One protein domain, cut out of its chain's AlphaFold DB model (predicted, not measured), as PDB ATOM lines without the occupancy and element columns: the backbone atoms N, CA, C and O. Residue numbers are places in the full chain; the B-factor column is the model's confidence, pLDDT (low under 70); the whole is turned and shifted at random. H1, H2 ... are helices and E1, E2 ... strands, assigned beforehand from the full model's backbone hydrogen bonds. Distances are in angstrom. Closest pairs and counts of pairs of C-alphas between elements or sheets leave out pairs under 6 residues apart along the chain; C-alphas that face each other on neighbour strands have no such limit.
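This is residues 46 to 216 and 600 to 614 of the 622 residues of an uncharacterized protein of Candidatus Cryosericum hinesii (UniProt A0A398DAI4). A strongly twisted sheet of eight strands curls round one long helix, H1, which packs mostly on the long strands E7 and E8. A second helix, H2, is on the same face and comes close to H1 with Ile 99, while the short strands E3, E4 and E5 lie toward one edge of the sheet, with the small helix H4 on the opposite face. The printed part has 186 residues, with four named helices and ten named strands in the order H1 E1 H2 H3 E2 E3 E4 E5 H4 E6 E7 E8 E9 E10. The sheet runs E5, E4, E3, E2, E6, E7, E8, E10, all antiparallel, and the class is mixed, helices and strands. The whole is compact, with a radius of gyration of the C-alphas of 17.7 A, and elongated, spanning 57 by 33 by 28 A.

E6, residues 166 to 176, E7, residues 184 to 193, and E8, residues 196 to 208, form a meander, each strand the antiparallel neighbour of the one before; N 170 and O 190 are 2.8 A apart, N 189 and O 203 2.9 A, within hydrogen-bond range. E8 bends by 59 degrees at residue 199. Edge strand E10, residues 606 to 612, pairs with E8: N 610 and O 204, 2.9 A. E2, residues 116 to 121, pairs with E6: N 118 and O 169, 2.9 A. E2 begins a second meander with E3, residues 126 to 132, E4, residues 139 to 142, and edge strand E5, residues 148 to 150: N 128 and O 119, 2.8 A; N 141 and O 129, 2.8 A; N 149 and O 140, 2.7 A. H1, residues 46 to 71, is on the sheet; its closest C-alphas to E7 are those of Ala 58 and Ala 191, 5.2 A. H2, residues 84 to 100, is on the same face, 4.7 A over the sheet in height and over none of its strands. H1 and H2 are close but not clearly touching, Leu 65 and Ile 99 having the closest C-alphas, 7.2 A. H3, residues 108 to 111, touches H2, with C-alphas 108 and 93 closest at 5.0 A, and only grazes the sheet. H4, residues 152 to 156, is on the opposite face, at a height of 5.8 A. In H1, H2 and H4 every O i to N i+4 pair is within hydrogen-bond range; H3 is too short for one.

H1 is 36.9 A long from C-alpha 46 at (10.589, 7.594, -3.587); E8 is 34.4 A, E6 32.5 A, E7 29.7 A and H2 23.6 A. E1, residues 75 to 77, and E9, residues 214 to 216, pair with no named strand. E10 ends at C-alpha 612 (27.252, 9.501, -14.633).

The C-alphas farthest apart, of Leu 46 and Thr 216, are 59.2 A apart. Residues 217 to 599 are not printed, with 20.6 A between C-alphas 216 and 600. Of the links printed whole, none is long. Mean pLDDT of the printed part is 78.9; 49 residues are under 70, among them 71 to 88 and 600 to 609.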
ATOM      1  N   LEU A  46       9.646   8.602  -4.100       58.25
ATOM      2  CA  LEU A  46      10.589   7.594  -3.587       58.25
ATOM      3  C   LEU A  46      11.817   7.436  -4.491       58.25
ATOM      4  O   LEU A  46      12.932   7.527  -3.994       58.25
ATOM      5  N   GLY A  47      11.633   7.334  -5.812       62.97
ATOM      6  CA  GLY A  47      12.756   7.120  -6.730       62.97
ATOM      7  C   GLY A  47      13.771   8.269  -6.746       62.97
ATOM      8  O   GLY A  47      14.973   8.028  -6.766       62.97
ATOM      9  N   GLY A  48      13.302   9.523  -6.681       70.81
ATOM     10  CA  GLY A  48      14.167  10.707  -6.628       70.81
ATOM     11  C   GLY A  48      14.934  10.825  -5.308       70.81
ATOM     12  O   GLY A  48      16.141  11.025  -5.315       70.81
ATOM     13  N   GLN A  49      14.265  10.620  -4.169       76.12
ATOM     14  CA  GLN A  49      14.923  10.677  -2.857       76.12
ATOM     15  C   GLN A  49      15.898   9.521  -2.630       76.12
ATOM     16  O   GLN A  49      16.956   9.722  -2.042       76.12
ATOM     17  N   GLU A  50      15.557   8.313  -3.075       77.88
ATOM     18  CA  GLU A  50      16.447   7.150  -3.010       77.88
ATOM     19  C   GLU A  50      17.660   7.334  -3.927       77.88
ATOM     20  O   GLU A  50      18.782   7.020  -3.537       77.88
ATOM     21  N   SER A  51      17.453   7.936  -5.099       81.81
ATOM     22  CA  SER A  51      18.517   8.349  -6.012       81.81
ATOM     23  C   SER A  51      19.455   9.388  -5.392       81.81
ATOM     24  O   SER A  51      20.671   9.216  -5.434       81.81
ATOM     25  N   ASP A  52      18.914  10.464  -4.819       82.25
ATOM     26  CA  ASP A  52      19.716  11.524  -4.198       82.25
ATOM     27  C   ASP A  52      20.515  10.987  -3.001       82.25
ATOM     28  O   ASP A  52      21.661  11.378  -2.778       82.25
ATOM     29  N   ARG A  53      19.942  10.031  -2.257       86.00
ATOM     30  CA  ARG A  53      20.653   9.303  -1.197       86.00
ATOM     31  C   ARG A  53      21.771   8.433  -1.757       86.00
ATOM     32  O   ARG A  53      22.871   8.485  -1.218       86.00
ATOM     33  N   ALA A  54      21.527   7.683  -2.833       86.12
ATOM     34  CA  ALA A  54      22.576   6.909  -3.497       86.12
ATOM     35  C   ALA A  54      23.731   7.819  -3.950       86.12
ATOM     36  O   ALA A  54      24.892   7.485  -3.731       86.12
ATOM     37  N   LEU A  55      23.429   9.003  -4.496       85.56
ATOM     38  CA  LEU A  55      24.444   9.992  -4.869       85.56
ATOM     39  C   LEU A  55      25.252  10.465  -3.650       85.56
ATOM     40  O   LEU A  55      26.477  10.398  -3.670       85.56
ATOM     41  N   ALA A  56      24.583  10.886  -2.574       86.69
ATOM     42  CA  ALA A  56      25.254  11.338  -1.354       86.69
ATOM     43  C   ALA A  56      26.130  10.242  -0.716       86.69
ATOM     44  O   ALA A  56      27.198  10.527  -0.180       86.69
ATOM     45  N   ILE A  57      25.701   8.980  -0.797       90.00
ATOM     46  CA  ILE A  57      26.456   7.831  -0.278       90.00
ATOM     47  C   ILE A  57      27.673   7.530  -1.154       90.00
ATOM     48  O   ILE A  57      28.749   7.253  -0.617       90.00
ATOM     49  N   ALA A  58      27.543   7.608  -2.482       86.69
ATOM     50  CA  ALA A  58      28.684   7.490  -3.389       86.69
ATOM     51  C   ALA A  58      29.731   8.581  -3.100       86.69
ATOM     52  O   ALA A  58      30.920   8.277  -3.012       86.69
ATOM     53  N   ASP A  59      29.284   9.816  -2.866       85.25
ATOM     54  CA  ASP A  59      30.145  10.965  -2.556       85.25
ATOM     55  C   ASP A  59      30.868  10.788  -1.213       85.25
ATOM     56  O   ASP A  59      32.099  10.791  -1.145       85.25
ATOM     57  N   GLY A  60      30.123  10.472  -0.148       85.75
ATOM     58  CA  GLY A  60      30.705  10.195   1.169       85.75
ATOM     59  C   GLY A  60      31.673   9.004   1.164       85.75
ATOM     60  O   GLY A  60      32.654   8.978   1.913       85.75
ATOM     61  N   THR A  61      31.451   8.028   0.280       88.44
ATOM     62  CA  THR A  61      32.384   6.910   0.081       88.44
ATOM     63  C   THR A  61      33.674   7.373  -0.599       88.44
ATOM     64  O   THR A  61      34.751   6.962  -0.170       88.44
ATOM     65  N   ILE A  62      33.605   8.260  -1.599       85.94
ATOM     66  CA  ILE A  62      34.796   8.869  -2.216       85.94
ATOM     67  C   ILE A  62      35.613   9.631  -1.172       85.94
ATOM     68  O   ILE A  62      36.819   9.400  -1.068       85.94
ATOM     69  N   ASP A  63      34.972  10.461  -0.352       84.19
ATOM     70  CA  ASP A  63      35.645  11.206   0.716       84.19
ATOM     71  C   ASP A  63      36.331  10.274   1.721       84.19
ATOM     72  O   ASP A  63      37.474  10.507   2.130       84.19
ATOM     73  N   ARG A  64      35.675   9.165   2.082       86.50
ATOM     74  CA  ARG A  64      36.264   8.138   2.948       86.50
ATOM     75  C   ARG A  64      37.505   7.505   2.318       86.50
ATOM     76  O   ARG A  64      38.526   7.367   2.996       86.50
ATOM     77  N   LEU A  65      37.431   7.115   1.046       86.69
ATOM     78  CA  LEU A  65      38.553   6.506   0.326       86.69
ATOM     79  C   LEU A  65      39.717   7.490   0.166       86.69
ATOM     80  O   LEU A  65      40.867   7.123   0.405       86.69
ATOM     81  N   LEU A  66      39.432   8.759  -0.123       81.62
ATOM     82  CA  LEU A  66      40.434   9.824  -0.117       81.62
ATOM     83  C   LEU A  66      41.048  10.008   1.273       81.62
ATOM     84  O   LEU A  66      42.260  10.181   1.392       81.62
ATOM     85  N   GLY A  67      40.253   9.940   2.338       79.00
ATOM     86  CA  GLY A  67      40.742   9.954   3.716       79.00
ATOM     87  C   GLY A  67      41.720   8.813   4.007       79.00
ATOM     88  O   GLY A  67      42.748   9.039   4.646       79.00
ATOM     89  N   LEU A  68      41.451   7.606   3.501       77.38
ATOM     90  CA  LEU A  68      42.363   6.461   3.614       77.38
ATOM     91  C   LEU A  68      43.674   6.698   2.859       77.38
ATOM     92  O   LEU A  68      44.734   6.471   3.440       77.38
ATOM     93  N   ILE A  69      43.609   7.208   1.625       77.56
ATOM     94  CA  ILE A  69      44.789   7.572   0.817       77.56
ATOM     95  C   ILE A  69      45.634   8.637   1.540       77.56
ATOM     96  O   ILE A  69      46.856   8.535   1.601       77.56
ATOM     97  N   ASN A  70      44.996   9.642   2.149       72.00
ATOM     98  CA  ASN A  70      45.687  10.718   2.868       72.00
ATOM     99  C   ASN A  70      46.334  10.268   4.187       72.00
ATOM    100  O   ASN A  70      47.398  10.765   4.555       72.00
ATOM    101  N   ASN A  71      45.677   9.375   4.931       66.44
ATOM    102  CA  ASN A  71      46.080   9.020   6.295       66.44
ATOM    103  C   ASN A  71      47.052   7.838   6.370       66.44
ATOM    104  O   ASN A  71      47.584   7.574   7.447       66.44
ATOM    105  N   THR A  72      47.298   7.123   5.269       61.28
ATOM    106  CA  THR A  72      48.107   5.895   5.302       61.28
ATOM    107  C   THR A  72      49.602   6.130   5.520       61.28
ATOM    108  O   THR A  72      50.282   5.163   5.836       61.28
ATOM    109  N   GLY A  73      50.111   7.371   5.411       53.53
ATOM    110  CA  GLY A  73      51.485   7.744   5.795       53.53
ATOM    111  C   GLY A  73      52.519   6.694   5.389       53.53
ATOM    112  O   GLY A  73      53.136   6.061   6.245       53.53
ATOM    113  N   LEU A  74      52.619   6.408   4.091       49.16
ATOM    114  CA  LEU A  74      53.241   5.165   3.655       49.16
ATOM    115  C   LEU A  74      54.760   5.224   3.836       49.16
ATOM    116  O   LEU A  74      55.439   6.088   3.283       49.16
ATOM    117  N   THR A  75      55.305   4.272   4.585       46.41
ATOM    118  CA  THR A  75      56.749   4.030   4.659       46.41
ATOM    119  C   THR A  75      56.997   2.670   4.032       46.41
ATOM    120  O   THR A  75      56.374   1.695   4.447       46.41
ATOM    121  N   PHE A  76      57.869   2.588   3.032       46.50
ATOM    122  CA  PHE A  76      58.170   1.319   2.374       46.50
ATOM    123  C   PHE A  76      59.675   1.058   2.340       46.50
ATOM    124  O   PHE A  76      60.494   1.977   2.320       46.50
ATOM    125  N   SER A  77      60.026  -0.225   2.315       42.69
ATOM    126  CA  SER A  77      61.389  -0.710   2.126       42.69
ATOM    127  C   SER A  77      61.351  -1.764   1.031       42.69
ATOM    128  O   SER A  77      60.809  -2.846   1.248       42.69
ATOM    129  N   VAL A  78      61.900  -1.455  -0.145       45.88
ATOM    130  CA  VAL A  78      62.002  -2.432  -1.242       45.88
ATOM    131  C   VAL A  78      63.392  -3.053  -1.216       45.88
ATOM    132  O   VAL A  78      64.395  -2.344  -1.112       45.88
ATOM    133  N   ALA A  79      63.459  -4.381  -1.280       43.91
ATOM    134  CA  ALA A  79      64.724  -5.096  -1.369       43.91
ATOM    135  C   ALA A  79      65.227  -5.111  -2.822       43.91
ATOM    136  O   ALA A  79      64.496  -5.515  -3.718       43.91
ATOM    137  N   SER A  80      66.484  -4.694  -3.008       43.12
ATOM    138  CA  SER A  80      67.373  -4.896  -4.168       43.12
ATOM    139  C   SER A  80      66.780  -4.827  -5.594       43.12
ATOM    140  O   SER A  80      66.099  -5.739  -6.048       43.12
ATOM    141  N   GLN A  81      67.260  -3.832  -6.354       44.59
ATOM    142  CA  GLN A  81      67.164  -3.672  -7.822       44.59
ATOM    143  C   GLN A  81      65.814  -3.257  -8.427       44.59
ATOM    144  O   GLN A  81      65.522  -3.592  -9.570       44.59
ATOM    145  N   SER A  82      65.015  -2.461  -7.729       49.91
ATOM    146  CA  SER A  82      63.833  -1.831  -8.322       49.91
ATOM    147  C   SER A  82      64.127  -0.370  -8.675       49.91
ATOM    148  O   SER A  82      64.676   0.378  -7.862       49.91
ATOM    149  N   SER A  83      63.793   0.045  -9.899       61.06
ATOM    150  CA  SER A  83      63.825   1.457 -10.298       61.06
ATOM    151  C   SER A  83      62.889   2.285  -9.399       61.06
ATOM    152  O   SER A  83      62.020   1.735  -8.715       61.06
ATOM    153  N   ALA A  84      63.018   3.619  -9.391       57.00
ATOM    154  CA  ALA A  84      62.075   4.474  -8.659       57.00
ATOM    155  C   ALA A  84      60.612   4.178  -9.056       57.00
ATOM    156  O   ALA A  84      59.735   4.171  -8.201       57.00
ATOM    157  N   GLN A  85      60.382   3.841 -10.329       63.75
ATOM    158  CA  GLN A  85      59.078   3.483 -10.883       63.75
ATOM    159  C   GLN A  85      58.514   2.178 -10.301       63.75
ATOM    160  O   GLN A  85      57.339   2.129  -9.942       63.75
ATOM    161  N   ASP A  86      59.346   1.149 -10.147       64.19
ATOM    162  CA  ASP A  86      58.941  -0.140  -9.573       64.19
ATOM    163  C   ASP A  86      58.569  -0.003  -8.087       64.19
ATOM    164  O   ASP A  86      57.621  -0.629  -7.610       64.19
ATOM    165  N   CYS A  87      59.276   0.870  -7.360       63.00
ATOM    166  CA  CYS A  87      58.968   1.188  -5.966       63.00
ATOM    167  C   CYS A  87      57.615   1.904  -5.843       63.00
ATOM    168  O   CYS A  87      56.785   1.512  -5.021       63.00
ATOM    169  N   THR A  88      57.368   2.913  -6.690       67.81
ATOM    170  CA  THR A  88      56.065   3.592  -6.783       67.81
ATOM    171  C   THR A  88      54.959   2.592  -7.080       67.81
ATOM    172  O   THR A  88      53.915   2.603  -6.435       67.81
ATOM    173  N   GLN A  89      55.185   1.704  -8.047       74.12
ATOM    174  CA  GLN A  89      54.184   0.740  -8.476       74.12
ATOM    175  C   GLN A  89      53.854  -0.262  -7.366       74.12
ATOM    176  O   GLN A  89      52.676  -0.546  -7.151       74.12
ATOM    177  N   ALA A  90      54.848  -0.758  -6.625       73.81
ATOM    178  CA  ALA A  90      54.624  -1.647  -5.483       73.81
ATOM    179  C   ALA A  90      53.824  -0.960  -4.363       73.81
ATOM    180  O   ALA A  90      52.851  -1.528  -3.868       73.81
ATOM    181  N   LEU A  91      54.182   0.284  -4.027       73.81
ATOM    182  CA  LEU A  91      53.485   1.100  -3.030       73.81
ATOM    183  C   LEU A  91      52.009   1.308  -3.388       73.81
ATOM    184  O   LEU A  91      51.106   1.091  -2.582       73.81
ATOM    185  N   VAL A  92      51.773   1.728  -4.626       77.81
ATOM    186  CA  VAL A  92      50.438   1.988  -5.158       77.81
ATOM    187  C   VAL A  92      49.620   0.703  -5.219       77.81
ATOM    188  O   VAL A  92      48.431   0.725  -4.912       77.81
ATOM    189  N   THR A  93      50.241  -0.420  -5.589       83.81
ATOM    190  CA  THR A  93      49.568  -1.724  -5.637       83.81
ATOM    191  C   THR A  93      49.081  -2.142  -4.252       83.81
ATOM    192  O   THR A  93      47.935  -2.564  -4.129       83.81
ATOM    193  N   ASP A  94      49.892  -1.965  -3.207       81.12
ATOM    194  CA  ASP A  94      49.496  -2.282  -1.827       81.12
ATOM    195  C   ASP A  94      48.320  -1.416  -1.342       81.12
ATOM    196  O   ASP A  94      47.336  -1.922  -0.799       81.12
ATOM    197  N   LEU A  95      48.341  -0.112  -1.640       81.88
ATOM    198  CA  LEU A  95      47.218   0.768  -1.310       81.88
ATOM    199  C   LEU A  95      45.942   0.388  -2.082       81.88
ATOM    200  O   LEU A  95      44.849   0.353  -1.509       81.88
ATOM    201  N   LEU A  96      46.076   0.050  -3.367       87.38
ATOM    202  CA  LEU A  96      44.963  -0.431  -4.180       87.38
ATOM    203  C   LEU A  96      44.415  -1.770  -3.674       87.38
ATOM    204  O   LEU A  96      43.206  -1.963  -3.741       87.38
ATOM    205  N   LEU A  97      45.229  -2.661  -3.097       85.81
ATOM    206  CA  LEU A  97      44.732  -3.896  -2.466       85.81
ATOM    207  C   LEU A  97      43.817  -3.576  -1.276       85.81
ATOM    208  O   LEU A  97      42.790  -4.231  -1.060       85.81
ATOM    209  N   GLY A  98      44.147  -2.526  -0.521       83.31
ATOM    210  CA  GLY A  98      43.303  -2.000   0.551       83.31
ATOM    211  C   GLY A  98      41.974  -1.423   0.052       83.31
ATOM    212  O   GLY A  98      40.936  -1.648   0.683       83.31
ATOM    213  N   ILE A  99      41.977  -0.735  -1.090       86.94
ATOM    214  CA  ILE A  99      40.805  -0.012  -1.615       86.94
ATOM    215  C   ILE A  99      39.919  -0.900  -2.498       86.94
ATOM    216  O   ILE A  99      38.718  -0.996  -2.241       86.94
ATOM    217  N   ASN A 100      40.510  -1.577  -3.481       91.31
ATOM    218  CA  ASN A 100      39.845  -2.391  -4.505       91.31
ATOM    219  C   ASN A 100      39.744  -3.874  -4.132       91.31
ATOM    220  O   ASN A 100      39.017  -4.624  -4.778       91.31
ATOM    221  N   GLY A 101      40.458  -4.312  -3.092       84.50
ATOM    222  CA  GLY A 101      40.565  -5.731  -2.762       84.50
ATOM    223  C   GLY A 101      41.525  -6.484  -3.684       84.50
ATOM    224  O   GLY A 101      42.056  -5.946  -4.655       84.50
ATOM    225  N   GLY A 102      41.770  -7.747  -3.354       87.44
ATOM    226  CA  GLY A 102      42.753  -8.607  -4.012       87.44
ATOM    227  C   GLY A 102      43.560  -9.400  -2.990       87.44
ATOM    228  O   GLY A 102      43.289  -9.341  -1.787       87.44
ATOM    229  N   SER A 103      44.544 -10.144  -3.476       87.38
ATOM    230  CA  SER A 103      45.452 -10.953  -2.665       87.38
ATOM    231  C   SER A 103      46.865 -10.377  -2.672       87.38
ATOM    232  O   SER A 103      47.307  -9.758  -3.639       87.38
ATOM    233  N   THR A 104      47.611 -10.610  -1.591       81.75
ATOM    234  CA  THR A 104      49.040 -10.282  -1.537       81.75
ATOM    235  C   THR A 104      49.773 -10.956  -2.701       81.75
ATOM    236  O   THR A 104      49.738 -12.178  -2.829       81.75
ATOM    237  N   GLY A 105      50.445 -10.161  -3.539       81.56
ATOM    238  CA  GLY A 105      51.151 -10.633  -4.736       81.56
ATOM    239  C   GLY A 105      50.418 -10.383  -6.057       81.56
ATOM    240  O   GLY A 105      51.024 -10.568  -7.113       81.56
ATOM    241  N   ASP A 106      49.165  -9.921  -6.025       86.75
ATOM    242  CA  ASP A 106      48.481  -9.463  -7.234       86.75
ATOM    243  C   ASP A 106      49.206  -8.258  -7.848       86.75
ATOM    244  O   ASP A 106      49.713  -7.374  -7.156       86.75
ATOM    245  N   SER A 107      49.258  -8.219  -9.180       87.44
ATOM    246  CA  SER A 107      49.919  -7.136  -9.913       87.44
ATOM    247  C   SER A 107      49.100  -5.843  -9.888       87.44
ATOM    248  O   SER A 107      47.873  -5.890  -9.819       87.44
ATOM    249  N   TYR A 108      49.754  -4.691 -10.081       86.00
ATOM    250  CA  TYR A 108      49.074  -3.401 -10.275       86.00
ATOM    251  C   TYR A 108      47.903  -3.489 -11.272       86.00
ATOM    252  O   TYR A 108      46.799  -3.021 -10.997       86.00
ATOM    253  N   THR A 109      48.124  -4.124 -12.428       87.19
ATOM    254  CA  THR A 109      47.108  -4.278 -13.480       87.19
ATOM    255  C   THR A 109      45.907  -5.084 -12.994       87.19
ATOM    256  O   THR A 109      44.774  -4.733 -13.300       87.19
ATOM    257  N   THR A 110      46.141  -6.132 -12.204       89.88
ATOM    258  CA  THR A 110      45.079  -6.945 -11.604       89.88
ATOM    259  C   THR A 110      44.275  -6.106 -10.611       89.88
ATOM    260  O   THR A 110      43.071  -5.915 -10.782       89.88
ATOM    261  N   VAL A 111      44.952  -5.519  -9.623       89.56
ATOM    262  CA  VAL A 111      44.304  -4.823  -8.503       89.56
ATOM    263  C   VAL A 111      43.594  -3.540  -8.947       89.56
ATOM    264  O   VAL A 111      42.511  -3.231  -8.458       89.56
ATOM    265  N   SER A 112      44.136  -2.809  -9.923       88.38
ATOM    266  CA  SER A 112      43.501  -1.597 -10.476       88.38
ATOM    267  C   SER A 112      42.185  -1.867 -11.219       88.38
ATOM    268  O   SER A 112      41.409  -0.937 -11.441       88.38
ATOM    269  N   THR A 113      41.897  -3.123 -11.576       89.50
ATOM    270  CA  THR A 113      40.619  -3.528 -12.191       89.50
ATOM    271  C   THR A 113      39.636  -4.169 -11.215       89.50
ATOM    272  O   THR A 113      38.467  -4.325 -11.563       89.50
ATOM    273  N   ASN A 114      40.079  -4.505 -10.000       92.19
ATOM    274  CA  ASN A 114      39.212  -5.087  -8.985       92.19
ATOM    275  C   ASN A 114      38.170  -4.067  -8.509       92.19
ATOM    276  O   ASN A 114      38.445  -2.870  -8.400       92.19
ATOM    277  N   VAL A 115      36.976  -4.560  -8.201       91.50
ATOM    278  CA  VAL A 115      35.907  -3.783  -7.577       91.50
ATOM    279  C   VAL A 115      35.729  -4.312  -6.167       91.50
ATOM    280  O   VAL A 115      35.615  -5.523  -5.968       91.50
ATOM    281  N   ARG A 116      35.705  -3.406  -5.188       93.31
ATOM    282  CA  ARG A 116      35.403  -3.762  -3.805       93.31
ATOM    283  C   ARG A 116      33.993  -3.344  -3.445       93.31
ATOM    284  O   ARG A 116      33.619  -2.195  -3.665       93.31
ATOM    285  N   HIS A 117      33.275  -4.274  -2.824       94.12
ATOM    286  CA  HIS A 117      31.922  -4.071  -2.330       94.12
ATOM    287  C   HIS A 117      31.959  -3.569  -0.886       94.12
ATOM    288  O   HIS A 117      32.482  -4.230   0.026       94.12
ATOM    289  N   TYR A 118      31.400  -2.384  -0.687       94.56
ATOM    290  CA  TYR A 118      31.144  -1.796   0.618       94.56
ATOM    291  C   TYR A 118      29.641  -1.754   0.865       94.56
ATOM    292  O   TYR A 118      28.861  -1.625  -0.069       94.56
ATOM    293  N   PHE A 119      29.243  -1.825   2.129       95.56
ATOM    294  CA  PHE A 119      27.846  -1.717   2.532       95.56
ATOM    295  C   PHE A 119      27.705  -0.591   3.536       95.56
ATOM    296  O   PHE A 119      28.526  -0.467   4.446       95.56
ATOM    297  N   TYR A 120      26.684   0.234   3.370       95.94
ATOM    298  CA  TYR A 120      26.412   1.347   4.263       95.94
ATOM    299  C   TYR A 120      25.004   1.249   4.822       95.94
ATOM    300  O   TYR A 120      24.022   1.102   4.093       95.94
ATOM    301  N   ASP A 121      24.938   1.337   6.142       94.69
ATOM    302  CA  ASP A 121      23.703   1.402   6.897       94.69
ATOM    303  C   ASP A 121      23.423   2.857   7.270       94.69
ATOM    304  O   ASP A 121      24.060   3.412   8.170       94.69
ATOM    305  N   ILE A 122      22.424   3.457   6.621       91.62
ATOM    306  CA  ILE A 122      22.058   4.864   6.844       91.62
ATOM    307  C   ILE A 122      21.490   5.127   8.246       91.62
ATOM    308  O   ILE A 122      21.439   6.274   8.683       91.62
ATOM    309  N   THR A 123      21.005   4.094   8.941       91.88
ATOM    310  CA  THR A 123      20.392   4.244  10.272       91.88
ATOM    311  C   THR A 123      21.456   4.307  11.356       91.88
ATOM    312  O   THR A 123      21.315   5.063  12.316       91.88
ATOM    313  N   THR A 124      22.515   3.508  11.214       92.44
ATOM    314  CA  THR A 124      23.629   3.471  12.173       92.44
ATOM    315  C   THR A 124      24.838   4.284  11.726       92.44
ATOM    316  O   THR A 124      25.814   4.346  12.471       92.44
ATOM    317  N   ASP A 125      24.789   4.887  10.535       92.56
ATOM    318  CA  ASP A 125      25.895   5.623   9.915       92.56
ATOM    319  C   ASP A 125      27.195   4.798   9.898       92.56
ATOM    320  O   ASP A 125      28.279   5.242  10.284       92.56
ATOM    321  N   THR A 126      27.074   3.523   9.528       92.88
ATOM    322  CA  THR A 126      28.168   2.556   9.647       92.88
ATOM    323  C   THR A 126      28.500   1.925   8.304       92.88
ATOM    324  O   THR A 126      27.630   1.415   7.599       92.88
ATOM    325  N   TYR A 127      29.796   1.922   7.985       94.06
ATOM    326  CA  TYR A 127      30.346   1.262   6.808       94.06
ATOM    327  C   TYR A 127      30.838  -0.142   7.136       94.06
ATOM    328  O   TYR A 127      31.550  -0.364   8.122       94.06
ATOM    329  N   TYR A 128      30.550  -1.058   6.228       94.19
ATOM    330  CA  TYR A 128      31.021  -2.427   6.232       94.19
ATOM    331  C   TYR A 128      31.752  -2.726   4.925       94.19
ATOM    332  O   TYR A 128      31.467  -2.134   3.884       94.19
ATOM    333  N   ARG A 129      32.701  -3.654   4.977       94.06
ATOM    334  CA  ARG A 129      33.449  -4.139   3.813       94.06
ATOM    335  C   ARG A 129      33.277  -5.639   3.678       94.06
ATOM    336  O   ARG A 129      33.452  -6.349   4.665       94.06
ATOM    337  N   LEU A 130      32.988  -6.122   2.474       93.62
ATOM    338  CA  LEU A 130      32.959  -7.557   2.202       93.62
ATOM    339  C   LEU A 130      34.378  -8.114   2.093       93.62
ATOM    340  O   LEU A 130      35.168  -7.675   1.258       93.62
ATOM    341  N   GLU A 131      34.696  -9.081   2.952       88.81
ATOM    342  CA  GLU A 131      35.993  -9.769   2.942       88.81
ATOM    343  C   GLU A 131      35.960 -11.046   2.108       88.81
ATOM    344  O   GLU A 131      36.934 -11.392   1.447       88.81
ATOM    345  N   SER A 132      34.846 -11.781   2.170       86.94
ATOM    346  CA  SER A 132      34.685 -13.061   1.481       86.94
ATOM    347  C   SER A 132      33.212 -13.454   1.384       86.94
ATOM    348  O   SER A 132      32.417 -13.099   2.257       86.94
ATOM    349  N   GLY A 133      32.866 -14.236   0.360       88.62
ATOM    350  CA  GLY A 133      31.501 -14.715   0.126       88.62
ATOM    351  C   GLY A 133      30.634 -13.691  -0.607       88.62
ATOM    352  O   GLY A 133      31.148 -12.863  -1.351       88.62
ATOM    353  N   THR A 134      29.318 -13.771  -0.419       89.62
ATOM    354  CA  THR A 134      28.346 -12.814  -0.976       89.62
ATOM    355  C   THR A 134      27.886 -11.823   0.091       89.62
ATOM    356  O   THR A 134      28.035 -12.095   1.282       89.62
ATOM    357  N   ALA A 135      27.278 -10.706  -0.315       87.44
ATOM    358  CA  ALA A 135      26.690  -9.723   0.601       87.44
ATOM    359  C   ALA A 135      25.783 -10.372   1.666       87.44
ATOM    360  O   ALA A 135      25.874 -10.065   2.854       87.44
ATOM    361  N   ASP A 136      24.962 -11.332   1.241       89.75
ATOM    362  CA  ASP A 136      23.893 -11.910   2.056       89.75
ATOM    363  C   ASP A 136      24.387 -12.869   3.137       89.75
ATOM    364  O   ASP A 136      23.743 -12.988   4.174       89.75
ATOM    365  N   THR A 137      25.489 -13.583   2.883       90.31
ATOM    366  CA  THR A 137      25.926 -14.728   3.710       90.31
ATOM    367  C   THR A 137      27.414 -14.719   4.061       90.31
ATOM    368  O   THR A 137      27.871 -15.554   4.842       90.31
ATOM    369  N   GLY A 138      28.177 -13.793   3.483       91.12
ATOM    370  CA  GLY A 138      29.623 -13.690   3.621       91.12
ATOM    371  C   GLY A 138      30.091 -13.152   4.972       91.12
ATOM    372  O   GLY A 138      29.362 -13.118   5.964       91.12
ATOM    373  N   THR A 139      31.354 -12.732   5.017       93.81
ATOM    374  CA  THR A 139      31.923 -12.042   6.186       93.81
ATOM    375  C   THR A 139      32.092 -10.565   5.870       93.81
ATOM    376  O   THR A 139      32.782 -10.210   4.910       93.81
ATOM    377  N   LEU A 140      31.472  -9.720   6.689       93.81
ATOM    378  CA  LEU A 140      31.544  -8.267   6.587       93.81
ATOM    379  C   LEU A 140      32.405  -7.712   7.722       93.81
ATOM    380  O   LEU A 140      32.199  -8.071   8.873       93.81
ATOM    381  N   THR A 141      33.333  -6.807   7.441       94.25
ATOM    382  CA  THR A 141      34.111  -6.113   8.479       94.25
ATOM    383  C   THR A 141      33.522  -4.736   8.725       94.25
ATOM    384  O   THR A 141      33.449  -3.924   7.803       94.25
ATOM    385  N   ASN A 142      33.141  -4.442   9.967       93.19
ATOM    386  CA  ASN A 142      32.732  -3.102  10.376       93.19
ATOM    387  C   ASN A 142      33.950  -2.168  10.353       93.19
ATOM    388  O   ASN A 142      34.897  -2.353  11.118       93.19
ATOM    389  N   LEU A 143      33.940  -1.147   9.500       87.94
ATOM    390  CA  LEU A 143      35.119  -0.306   9.273       87.94
ATOM    391  C   LEU A 143      35.364   0.751  10.359       87.94
ATOM    392  O   LEU A 143      36.390   1.429  10.315       87.94
ATOM    393  N   SER A 144      34.445   0.916  11.311       87.38
ATOM    394  CA  SER A 144      34.631   1.794  12.473       87.38
ATOM    395  C   SER A 144      35.292   1.059  13.642       87.38
ATOM    396  O   SER A 144      36.008   1.671  14.427       87.38
ATOM    397  N   THR A 145      35.066  -0.254  13.760       90.56
ATOM    398  CA  THR A 145      35.555  -1.075  14.886       90.56
ATOM    399  C   THR A 145      36.593  -2.124  14.488       90.56
ATOM    400  O   THR A 145      37.279  -2.654  15.355       90.56
ATOM    401  N   GLY A 146      36.709  -2.441  13.197       89.38
ATOM    402  CA  GLY A 146      37.529  -3.537  12.673       89.38
ATOM    403  C   GLY A 146      36.951  -4.935  12.922       89.38
ATOM    404  O   GLY A 146      37.567  -5.922  12.528       89.38
ATOM    405  N   SER A 147      35.789  -5.043  13.573       93.62
ATOM    406  CA  SER A 147      35.206  -6.329  13.963       93.62
ATOM    407  C   SER A 147      34.553  -7.048  12.777       93.62
ATOM    408  O   SER A 147      33.789  -6.414  12.038       93.62
ATOM    409  N   PRO A 148      34.784  -8.366  12.608       92.88
ATOM    410  CA  PRO A 148      34.083  -9.159  11.611       92.88
ATOM    411  C   PRO A 148      32.648  -9.459  12.058       92.88
ATOM    412  O   PRO A 148      32.370  -9.678  13.239       92.88
ATOM    413  N   VAL A 149      31.749  -9.529  11.086       92.88
ATOM    414  CA  VAL A 149      30.359  -9.943  11.222       92.88
ATOM    415  C   VAL A 149      30.115 -11.099  10.263       92.88
ATOM    416  O   VAL A 149      30.279 -10.974   9.049       92.88
ATOM    417  N   TYR A 150      29.765 -12.248  10.832       92.94
ATOM    418  CA  TYR A 150      29.561 -13.489  10.094       92.94
ATOM    419  C   TYR A 150      28.095 -13.645   9.685       92.94
ATOM    420  O   TYR A 150      27.198 -13.330  10.466       92.94
ATOM    421  N   GLY A 151      27.855 -14.188   8.488       90.06
ATOM    422  CA  GLY A 151      26.506 -14.415   7.962       90.06
ATOM    423  C   GLY A 151      25.943 -13.245   7.153       90.06
ATOM    424  O   GLY A 151      24.737 -13.206   6.928       90.06
ATOM    425  N   GLY A 152      26.801 -12.320   6.717       92.69
ATOM    426  CA  GLY A 152      26.470 -11.218   5.819       92.69
ATOM    427  C   GLY A 152      25.392 -10.278   6.351       92.69
ATOM    428  O   GLY A 152      25.176 -10.156   7.559       92.69
ATOM    429  N   LEU A 153      24.700  -9.615   5.427       92.31
ATOM    430  CA  LEU A 153      23.568  -8.749   5.744       92.31
ATOM    431  C   LEU A 153      22.432  -9.533   6.403       92.31
ATOM    432  O   LEU A 153      21.859  -9.038   7.363       92.31
ATOM    433  N   THR A 154      22.179 -10.783   6.002       91.81
ATOM    434  CA  THR A 154      21.116 -11.617   6.594       91.81
ATOM    435  C   THR A 154      21.324 -11.846   8.092       91.81
ATOM    436  O   THR A 154      20.362 -11.879   8.857       91.81
ATOM    437  N   GLY A 155      22.580 -12.006   8.522       87.62
ATOM    438  CA  GLY A 155      22.942 -12.177   9.929       87.62
ATOM    439  C   GLY A 155      22.825 -10.899  10.764       87.62
ATOM    440  O   GLY A 155      22.681 -10.985  11.983       87.62
ATOM    441  N   MET A 156      22.872  -9.725  10.127       91.31
ATOM    442  CA  MET A 156      22.751  -8.421  10.794       91.31
ATOM    443  C   MET A 156      21.326  -7.879  10.779       91.31
ATOM    444  O   MET A 156      20.857  -7.325  11.772       91.31
ATOM    445  N   ASP A 157      20.666  -8.009   9.638       91.94
ATOM    446  CA  ASP A 157      19.387  -7.402   9.338       91.94
ATOM    447  C   ASP A 157      18.683  -8.213   8.247       91.94
ATOM    448  O   ASP A 157      18.990  -8.097   7.066       91.94
ATOM    449  N   THR A 158      17.702  -9.029   8.623       91.50
ATOM    450  CA  THR A 158      16.945  -9.841   7.662       91.50
ATOM    451  C   THR A 158      16.040  -9.016   6.739       91.50
ATOM    452  O   THR A 158      15.488  -9.578   5.793       91.50
ATOM    453  N   THR A 159      15.838  -7.717   7.005       91.88
ATOM    454  CA  THR A 159      14.995  -6.826   6.188       91.88
ATOM    455  C   THR A 159      15.780  -5.942   5.223       91.88
ATOM    456  O   THR A 159      15.171  -5.132   4.530       91.88
ATOM    457  N   TYR A 160      17.096  -6.149   5.090       90.44
ATOM    458  CA  TYR A 160      17.986  -5.310   4.275       90.44
ATOM    459  C   TYR A 160      17.544  -5.098   2.813       90.44
ATOM    460  O   TYR A 160      17.843  -4.071   2.202       90.44
ATOM    461  N   ALA A 161      16.826  -6.070   2.245       88.38
ATOM    462  CA  ALA A 161      16.327  -6.036   0.873       88.38
ATOM    463  C   ALA A 161      14.945  -5.369   0.723       88.38
ATOM    464  O   ALA A 161      14.406  -5.348  -0.381       88.38
ATOM    465  N   THR A 162      14.316  -4.885   1.801       87.50
ATOM    466  CA  THR A 162      12.953  -4.319   1.736       87.50
ATOM    467  C   THR A 162      12.741  -3.007   2.491       87.50
ATOM    468  O   THR A 162      11.691  -2.387   2.308       87.50
ATOM    469  N   ASP A 163      13.682  -2.555   3.320       86.50
ATOM    470  CA  ASP A 163      13.499  -1.402   4.212       86.50
ATOM    471  C   ASP A 163      14.200  -0.104   3.763       86.50
ATOM    472  O   ASP A 163      14.146   0.900   4.479       86.50
ATOM    473  N   ASN A 164      14.811  -0.083   2.569       87.25
ATOM    474  CA  ASN A 164      15.540   1.059   1.989       87.25
ATOM    475  C   ASN A 164      16.698   1.590   2.860       87.25
ATOM    476  O   ASN A 164      17.154   2.724   2.675       87.25
ATOM    477  N   ARG A 165      17.154   0.805   3.839       91.00
ATOM    478  CA  ARG A 165      18.191   1.208   4.794       91.00
ATOM    479  C   ARG A 165      19.598   0.984   4.262       91.00
ATOM    480  O   ARG A 165      20.509   1.737   4.606       91.00
ATOM    481  N   TRP A 166      19.774  -0.064   3.468       93.75
ATOM    482  CA  TRP A 166      21.086  -0.555   3.086       93.75
ATOM    483  C   TRP A 166      21.446  -0.163   1.665       93.75
ATOM    484  O   TRP A 166      20.676  -0.362   0.723       93.75
ATOM    485  N   PHE A 167      22.659   0.352   1.530       94.50
ATOM    486  CA  PHE A 167      23.260   0.664   0.247       94.50
ATOM    487  C   PHE A 167      24.493  -0.195   0.050       94.50
ATOM    488  O   PHE A 167      25.258  -0.415   0.990       94.50
ATOM    489  N   GLU A 168      24.672  -0.662  -1.175       95.19
ATOM    490  CA  GLU A 168      25.918  -1.255  -1.628       95.19
ATOM    491  C   GLU A 168      26.669  -0.239  -2.480       95.19
ATOM    492  O   GLU A 168      26.063   0.527  -3.237       95.19
ATOM    493  N   MET A 169      27.987  -0.207  -2.316       95.38
ATOM    494  CA  MET A 169      28.882   0.665  -3.051       95.38
ATOM    495  C   MET A 169      29.988  -0.165  -3.684       95.38
ATOM    496  O   MET A 169      30.848  -0.717  -2.993       95.38
ATOM    497  N   ASP A 170      29.981  -0.172  -5.007       94.50
ATOM    498  CA  ASP A 170      31.008  -0.767  -5.843       94.50
ATOM    499  C   ASP A 170      32.084   0.282  -6.087       94.50
ATOM    500  O   ASP A 170      31.865   1.247  -6.828       94.50
ATOM    501  N   ALA A 171      33.239   0.120  -5.444       92.06
ATOM    502  CA  ALA A 171      34.343   1.063  -5.554       92.06
ATOM    503  C   ALA A 171      35.514   0.486  -6.357       92.06
ATOM    504  O   ALA A 171      35.964  -0.639  -6.118       92.06
ATOM    505  N   ASN A 172      36.050   1.300  -7.261       93.06
ATOM    506  CA  ASN A 172      37.288   1.053  -7.989       93.06
ATOM    507  C   ASN A 172      38.155   2.314  -7.966       93.06
ATOM    508  O   ASN A 172      37.712   3.397  -8.337       93.06
ATOM    509  N   ALA A 173      39.409   2.172  -7.561       91.06
ATOM    510  CA  ALA A 173      40.422   3.207  -7.637       91.06
ATOM    511  C   ALA A 173      41.514   2.818  -8.637       91.06
ATOM    512  O   ALA A 173      41.888   1.651  -8.774       91.06
ATOM    513  N   ARG A 174      42.057   3.811  -9.328       89.62
ATOM    514  CA  ARG A 174      43.189   3.679 -10.243       89.62
ATOM    515  C   ARG A 174      44.191   4.775  -9.962       89.62
ATOM    516  O   ARG A 174      43.827   5.865  -9.525       89.62
ATOM    517  N   TYR A 175      45.444   4.481 -10.264       84.69
ATOM    518  CA  TYR A 175      46.535   5.422 -10.118       84.69
ATOM    519  C   TYR A 175      47.198   5.679 -11.464       84.69
ATOM    520  O   TYR A 175      47.515   4.758 -12.219       84.69
ATOM    521  N   TRP A 176      47.430   6.940 -11.783       76.56
ATOM    522  CA  TRP A 176      48.191   7.312 -12.960       76.56
ATOM    523  C   TRP A 176      49.460   8.028 -12.525       76.56
ATOM    524  O   TRP A 176      49.404   9.114 -11.949       76.56
ATOM    525  N   TYR A 177      50.602   7.416 -12.846       66.25
ATOM    526  CA  TYR A 177      51.902   8.060 -12.746       66.25
ATOM    527  C   TYR A 177      52.321   8.580 -14.117       66.25
ATOM    528  O   TYR A 177      52.463   7.813 -15.071       66.25
ATOM    529  N   ASP A 178      52.542   9.883 -14.209       60.94
ATOM    530  CA  ASP A 178      53.157  10.536 -15.357       60.94
ATOM    531  C   ASP A 178      54.271  11.417 -14.809       60.94
ATOM    532  O   ASP A 178      54.005  12.358 -14.074       60.94
ATOM    533  N   SER A 179      55.523  11.142 -15.173       56.78
ATOM    534  CA  SER A 179      56.675  11.918 -14.694       56.78
ATOM    535  C   SER A 179      56.617  13.407 -15.070       56.78
ATOM    536  O   SER A 179      57.424  14.192 -14.581       56.78
ATOM    537  N   SER A 180      55.710  13.797 -15.973       55.25
ATOM    538  CA  SER A 180      55.483  15.178 -16.404       55.25
ATOM    539  C   SER A 180      54.242  15.839 -15.788       55.25
ATOM    540  O   SER A 180      53.982  17.012 -16.072       55.25
ATOM    541  N   LYS A 181      53.468  15.129 -14.954       60.47
ATOM    542  CA  LYS A 181      52.240  15.638 -14.323       60.47
ATOM    543  C   LYS A 181      52.189  15.280 -12.833       60.47
ATOM    544  O   LYS A 181      52.893  14.380 -12.396       60.47
ATOM    545  N   PRO A 182      51.372  15.981 -12.031       61.25
ATOM    546  CA  PRO A 182      51.114  15.566 -10.657       61.25
ATOM    547  C   PRO A 182      50.512  14.158 -10.615       61.25
ATOM    548  O   PRO A 182      49.696  13.827 -11.472       61.25
ATOM    549  N   ASP A 183      50.865  13.378  -9.595       69.00
ATOM    550  CA  ASP A 183      50.267  12.068  -9.331       69.00
ATOM    551  C   ASP A 183      48.736  12.165  -9.266       69.00
ATOM    552  O   ASP A 183      48.201  12.985  -8.507       69.00
ATOM    553  N   THR A 184      48.038  11.322 -10.034       78.31
ATOM    554  CA  THR A 184      46.573  11.344 -10.153       78.31
ATOM    555  C   THR A 184      45.962  10.039  -9.656       78.31
ATOM    556  O   THR A 184      46.263   8.958 -10.163       78.31
ATOM    557  N   TRP A 185      45.032  10.143  -8.712       83.75
ATOM    558  CA  TRP A 185      44.116   9.070  -8.338       83.75
ATOM    559  C   TRP A 185      42.779   9.278  -9.029       83.75
ATOM    560  O   TRP A 185      42.199  10.356  -8.938       83.75
ATOM    561  N   GLN A 186      42.269   8.243  -9.679       88.00
ATOM    562  CA  GLN A 186      40.912   8.208 -10.203       88.00
ATOM    563  C   GLN A 186      40.110   7.237  -9.343       88.00
ATOM    564  O   GLN A 186      40.458   6.065  -9.263       88.00
ATOM    565  N   ILE A 187      39.055   7.716  -8.697       89.38
ATOM    566  CA  ILE A 187      38.194   6.921  -7.821       89.38
ATOM    567  C   ILE A 187      36.801   6.921  -8.428       89.38
ATOM    568  O   ILE A 187      36.247   7.975  -8.725       89.38
ATOM    569  N   GLU A 188      36.244   5.741  -8.623       91.75
ATOM    570  CA  GLU A 188      34.901   5.535  -9.131       91.75
ATOM    571  C   GLU A 188      34.103   4.745  -8.106       91.75
ATOM    572  O   GLU A 188      34.538   3.685  -7.659       91.75
ATOM    573  N   VAL A 189      32.949   5.278  -7.714       92.50
ATOM    574  CA  VAL A 189      32.036   4.625  -6.778       92.50
ATOM    575  C   VAL A 189      30.648   4.601  -7.387       92.50
ATOM    576  O   VAL A 189      30.095   5.652  -7.710       92.50
ATOM    577  N   THR A 190      30.078   3.407  -7.511       92.62
ATOM    578  CA  THR A 190      28.671   3.216  -7.861       92.62
ATOM    579  C   THR A 190      27.906   2.784  -6.627       92.62
ATOM    580  O   THR A 190      28.153   1.701  -6.115       92.62
ATOM    581  N   ALA A 191      26.977   3.610  -6.159       91.62
ATOM    582  CA  ALA A 191      26.103   3.276  -5.043       91.62
ATOM    583  C   ALA A 191      24.708   2.895  -5.539       91.62
ATOM    584  O   ALA A 191      24.177   3.543  -6.448       91.62
ATOM    585  N   TYR A 192      24.097   1.891  -4.918       91.44
ATOM    586  CA  TYR A 192      22.708   1.515  -5.164       91.44
ATOM    587  C   TYR A 192      22.001   1.041  -3.899       91.44
ATOM    588  O   TYR A 192      22.617   0.528  -2.966       91.44
ATOM    589  N   ASN A 193      20.686   1.249  -3.864       91.19
ATOM    590  CA  ASN A 193      19.832   0.834  -2.756       91.19
ATOM    591  C   ASN A 193      19.496  -0.657  -2.901       91.19
ATOM    592  O   ASN A 193      18.936  -1.064  -3.918       91.19
ATOM    593  N   LEU A 194      19.776  -1.473  -1.884       90.19
ATOM    594  CA  LEU A 194      19.534  -2.921  -1.943       90.19
ATOM    595  C   LEU A 194      18.051  -3.295  -2.021       90.19
ATOM    596  O   LEU A 194      17.707  -4.360  -2.527       90.19
ATOM    597  N   SER A 195      17.169  -2.408  -1.567       88.00
ATOM    598  CA  SER A 195      15.719  -2.580  -1.691       88.00
ATOM    599  C   SER A 195      15.172  -2.157  -3.059       88.00
ATOM    600  O   SER A 195      14.025  -2.454  -3.390       88.00
ATOM    601  N   SER A 196      15.969  -1.454  -3.871       86.06
ATOM    602  CA  SER A 196      15.625  -1.043  -5.239       86.06
ATOM    603  C   SER A 196      16.893  -0.919  -6.101       86.06
ATOM    604  O   SER A 196      17.309   0.198  -6.421       86.06
ATOM    605  N   PRO A 197      17.520  -2.051  -6.490       80.25
ATOM    606  CA  PRO A 197      18.849  -2.064  -7.119       80.25
ATOM    607  C   PRO A 197      18.935  -1.335  -8.466       80.25
ATOM    608  O   PRO A 197      20.018  -0.942  -8.899       80.25
ATOM    609  N   ASP A 198      17.795  -1.122  -9.129       81.44
ATOM    610  CA  ASP A 198      17.709  -0.356 -10.375       81.44
ATOM    611  C   ASP A 198      18.071   1.132 -10.172       81.44
ATOM    612  O   ASP A 198      18.493   1.810 -11.113       81.44
ATOM    613  N   ILE A 199      17.955   1.644  -8.940       78.69
ATOM    614  CA  ILE A 199      18.358   3.000  -8.570       78.69
ATOM    615  C   ILE A 199      19.833   2.986  -8.180       78.69
ATOM    616  O   ILE A 199      20.196   2.680  -7.043       78.69
ATOM    617  N   LYS A 200      20.681   3.374  -9.137       84.88
ATOM    618  CA  LYS A 200      22.125   3.511  -8.933       84.88
ATOM    619  C   LYS A 200      22.674   4.865  -9.367       84.88
ATOM    620  O   LYS A 200      22.153   5.506 -10.292       84.88
ATOM    621  N   ARG A 201      23.735   5.305  -8.694       83.69
ATOM    622  CA  ARG A 201      24.470   6.542  -8.983       83.69
ATOM    623  C   ARG A 201      25.961   6.274  -8.978       83.69
ATOM    624  O   ARG A 201      26.473   5.708  -8.018       83.69
ATOM    625  N   THR A 202      26.635   6.693 -10.045       85.94
ATOM    626  CA  THR A 202      28.083   6.555 -10.186       85.94
ATOM    627  C   THR A 202      28.730   7.927 -10.119       85.94
ATOM    628  O   THR A 202      28.398   8.823 -10.900       85.94
ATOM    629  N   ILE A 203      29.678   8.081  -9.199       85.56
ATOM    630  CA  ILE A 203      30.535   9.259  -9.118       85.56
ATOM    631  C   ILE A 203      31.952   8.847  -9.474       85.56
ATOM    632  O   ILE A 203      32.481   7.864  -8.954       85.56
ATOM    633  N   ARG A 204      32.575   9.641 -10.344       85.00
ATOM    634  CA  ARG A 204      34.003   9.577 -10.617       85.00
ATOM    635  C   ARG A 204      34.683  10.841 -10.108       85.00
ATOM    636  O   ARG A 204      34.295  11.951 -10.475       85.00
ATOM    637  N   ALA A 205      35.716  10.653  -9.302       82.31
ATOM    638  CA  ALA A 205      36.561  11.689  -8.737       82.31
ATOM    639  C   ALA A 205      38.000  11.529  -9.233       82.31
ATOM    640  O   ALA A 205      38.550  10.430  -9.216       82.31
ATOM    641  N   GLU A 206      38.621  12.633  -9.641       81.12
ATOM    642  CA  GLU A 206      40.064  12.697  -9.884       81.12
ATOM    643  C   GLU A 206      40.731  13.546  -8.804       81.12
ATOM    644  O   GLU A 206      40.315  14.676  -8.552       81.12
ATOM    645  N   ALA A 207      41.767  13.000  -8.173       74.12
ATOM    646  CA  ALA A 207      42.476  13.593  -7.055       74.12
ATOM    647  C   ALA A 207      43.975  13.685  -7.378       74.12
ATOM    648  O   ALA A 207      44.661  12.675  -7.505       74.12
ATOM    649  N   ASN A 208      44.489  14.914  -7.499       67.50
ATOM    650  CA  ASN A 208      45.870  15.191  -7.915       67.50
ATOM    651  C   ASN A 208      46.732  15.725  -6.753       67.50
ATOM    652  O   ASN A 208      46.362  16.777  -6.219       67.50
ATOM    653  N   ARG A 209      47.858  15.076  -6.375       66.50
ATOM    654  CA  ARG A 209      48.893  15.650  -5.463       66.50
ATOM    655  C   ARG A 209      50.151  14.770  -5.238       66.50
ATOM    656  O   ARG A 209      50.005  13.591  -4.941       66.50
ATOM    657  N   GLY A 210      51.331  15.408  -5.121       54.88
ATOM    658  CA  GLY A 210      52.482  14.948  -4.307       54.88
ATOM    659  C   GLY A 210      53.824  14.823  -5.048       54.88
ATOM    660  O   GLY A 210      53.837  14.520  -6.230       54.88
ATOM    661  N   GLU A 211      54.943  15.067  -4.350       49.94
ATOM    662  CA  GLU A 211      56.302  14.669  -4.763       49.94
ATOM    663  C   GLU A 211      56.782  13.560  -3.818       49.94
ATOM    664  O   GLU A 211      56.643  13.678  -2.596       49.94
ATOM    665  N   MET A 212      57.373  12.492  -4.352       45.75
ATOM    666  CA  MET A 212      58.065  11.495  -3.535       45.75
ATOM    667  C   MET A 212      59.497  11.954  -3.245       45.75
ATOM    668  O   MET A 212      60.315  12.034  -4.159       45.75
ATOM    669  N   SER A 213      59.843  12.186  -1.974       49.94
ATOM    670  CA  SER A 213      61.251  12.329  -1.591       49.94
ATOM    671  C   SER A 213      61.857  10.944  -1.379       49.94
ATOM    672  O   SER A 213      61.492  10.228  -0.442       49.94
ATOM    673  N   THR A 214      62.789  10.562  -2.243       51.25
ATOM    674  CA  THR A 214      63.614   9.371  -2.038       51.25
ATOM    675  C   THR A 214      64.861   9.766  -1.253       51.25
ATOM    676  O   THR A 214      65.497  10.776  -1.555       51.25
ATOM    677  N   ALA A 215      65.205   9.000  -0.216       53.84
ATOM    678  CA  ALA A 215      66.459   9.171   0.506       53.84
ATOM    679  C   ALA A 215      67.362   7.965   0.247       53.84
ATOM    680  O   ALA A 215      66.945   6.813   0.368       53.84
ATOM    681  N   THR A 216      68.618   8.236  -0.096       59.53
ATOM    682  CA  THR A 216      69.653   7.211  -0.194       59.53
ATOM    683  C   THR A 216      70.173   6.897   1.204       59.53
ATOM    684  O   THR A 216      70.931   7.678   1.788       59.53
ATOM    685  N   THR A 600      52.105  15.811   3.446       40.62
ATOM    686  CA  THR A 600      52.051  16.934   4.389       40.62
ATOM    687  C   THR A 600      50.589  17.367   4.532       40.62
ATOM    688  O   THR A 600      49.926  17.631   3.528       40.62
ATOM    689  N   LYS A 601      50.081  17.457   5.771       40.59
ATOM    690  CA  LYS A 601      48.672  17.765   6.118       40.59
ATOM    691  C   LYS A 601      48.092  19.044   5.477       40.59
ATOM    692  O   LYS A 601      46.893  19.273   5.557       40.59
ATOM    693  N   ASN A 602      48.921  19.866   4.830       41.03
ATOM    694  CA  ASN A 602      48.586  21.205   4.350       41.03
ATOM    695  C   ASN A 602      48.236  21.310   2.854       41.03
ATOM    696  O   ASN A 602      48.213  22.422   2.328       41.03
ATOM    697  N   SER A 603      47.966  20.226   2.118       44.16
ATOM    698  CA  SER A 603      47.281  20.405   0.824       44.16
ATOM    699  C   SER A 603      46.245  19.324   0.530       44.16
ATOM    700  O   SER A 603      46.514  18.139   0.404       44.16
ATOM    701  N   LEU A 604      45.004  19.766   0.458       47.22
ATOM    702  CA  LEU A 604      43.860  18.926   0.156       47.22
ATOM    703  C   LEU A 604      43.936  18.517  -1.324       47.22
ATOM    704  O   LEU A 604      44.272  19.355  -2.168       47.22
ATOM    705  N   TYR A 605      43.651  17.251  -1.645       54.62
ATOM    706  CA  TYR A 605      43.424  16.838  -3.031       54.62
ATOM    707  C   TYR A 605      42.325  17.726  -3.630       54.62
ATOM    708  O   TYR A 605      41.259  17.884  -3.038       54.62
ATOM    709  N   ARG A 606      42.580  18.338  -4.790       53.62
ATOM    710  CA  ARG A 606      41.506  18.986  -5.549       53.62
ATOM    711  C   ARG A 606      40.737  17.894  -6.265       53.62
ATOM    712  O   ARG A 606      41.307  17.259  -7.146       53.62
ATOM    713  N   VAL A 607      39.485  17.700  -5.868       59.53
ATOM    714  CA  VAL A 607      38.599  16.732  -6.501       59.53
ATOM    715  C   VAL A 607      37.839  17.413  -7.632       59.53
ATOM    716  O   VAL A 607      37.134  18.399  -7.413       59.53
ATOM    717  N   SER A 608      38.013  16.916  -8.852       63.53
ATOM    718  CA  SER A 608      37.091  17.199  -9.952       63.53
ATOM    719  C   SER A 608      36.116  16.038 -10.094       63.53
ATOM    720  O   SER A 608      36.540  14.888 -10.205       63.53
ATOM    721  N   TRP A 609      34.822  16.355 -10.082       64.25
ATOM    722  CA  TRP A 609      33.733  15.381 -10.085       64.25
ATOM    723  C   TRP A 609      33.132  15.247 -11.482       64.25
ATOM    724  O   TRP A 609      32.903  16.248 -12.167       64.25
ATOM    725  N   LYS A 610      32.816  14.015 -11.876       71.94
ATOM    726  CA  LYS A 610      31.935  13.717 -13.006       71.94
ATOM    727  C   LYS A 610      30.857  12.744 -12.531       71.94
ATOM    728  O   LYS A 610      31.173  11.627 -12.127       71.94
ATOM    729  N   GLU A 611      29.601  13.178 -12.581       70.19
ATOM    730  CA  GLU A 611      28.441  12.320 -12.328       70.19
ATOM    731  C   GLU A 611      28.050  11.599 -13.624       70.19
ATOM    732  O   GLU A 611      27.915  12.229 -14.679       70.19
ATOM    733  N   GLU A 612      27.860  10.281 -13.554       67.50
ATOM    734  CA  GLU A 612      27.252   9.501 -14.633       67.50
ATOM    735  C   GLU A 612      25.941   8.878 -14.134       67.50
ATOM    736  O   GLU A 612      25.909   8.037 -13.234       67.50
ATOM    737  N   ILE A 613      24.828   9.317 -14.728       58.22
ATOM    738  CA  ILE A 613      23.486   8.822 -14.413       58.22
ATOM    739  C   ILE A 613      23.194   7.640 -15.342       58.22
ATOM    740  O   ILE A 613      23.011   7.822 -16.545       58.22
ATOM    741  N   ALA A 614      23.149   6.423 -14.794       53.09
ATOM    742  CA  ALA A 614      22.997   5.202 -15.588       53.09
ATOM    743  C   ALA A 614      21.624   5.079 -16.280       53.09
ATOM    744  O   ALA A 614      21.552   4.492 -17.358       53.09
TER     745      ALA A 614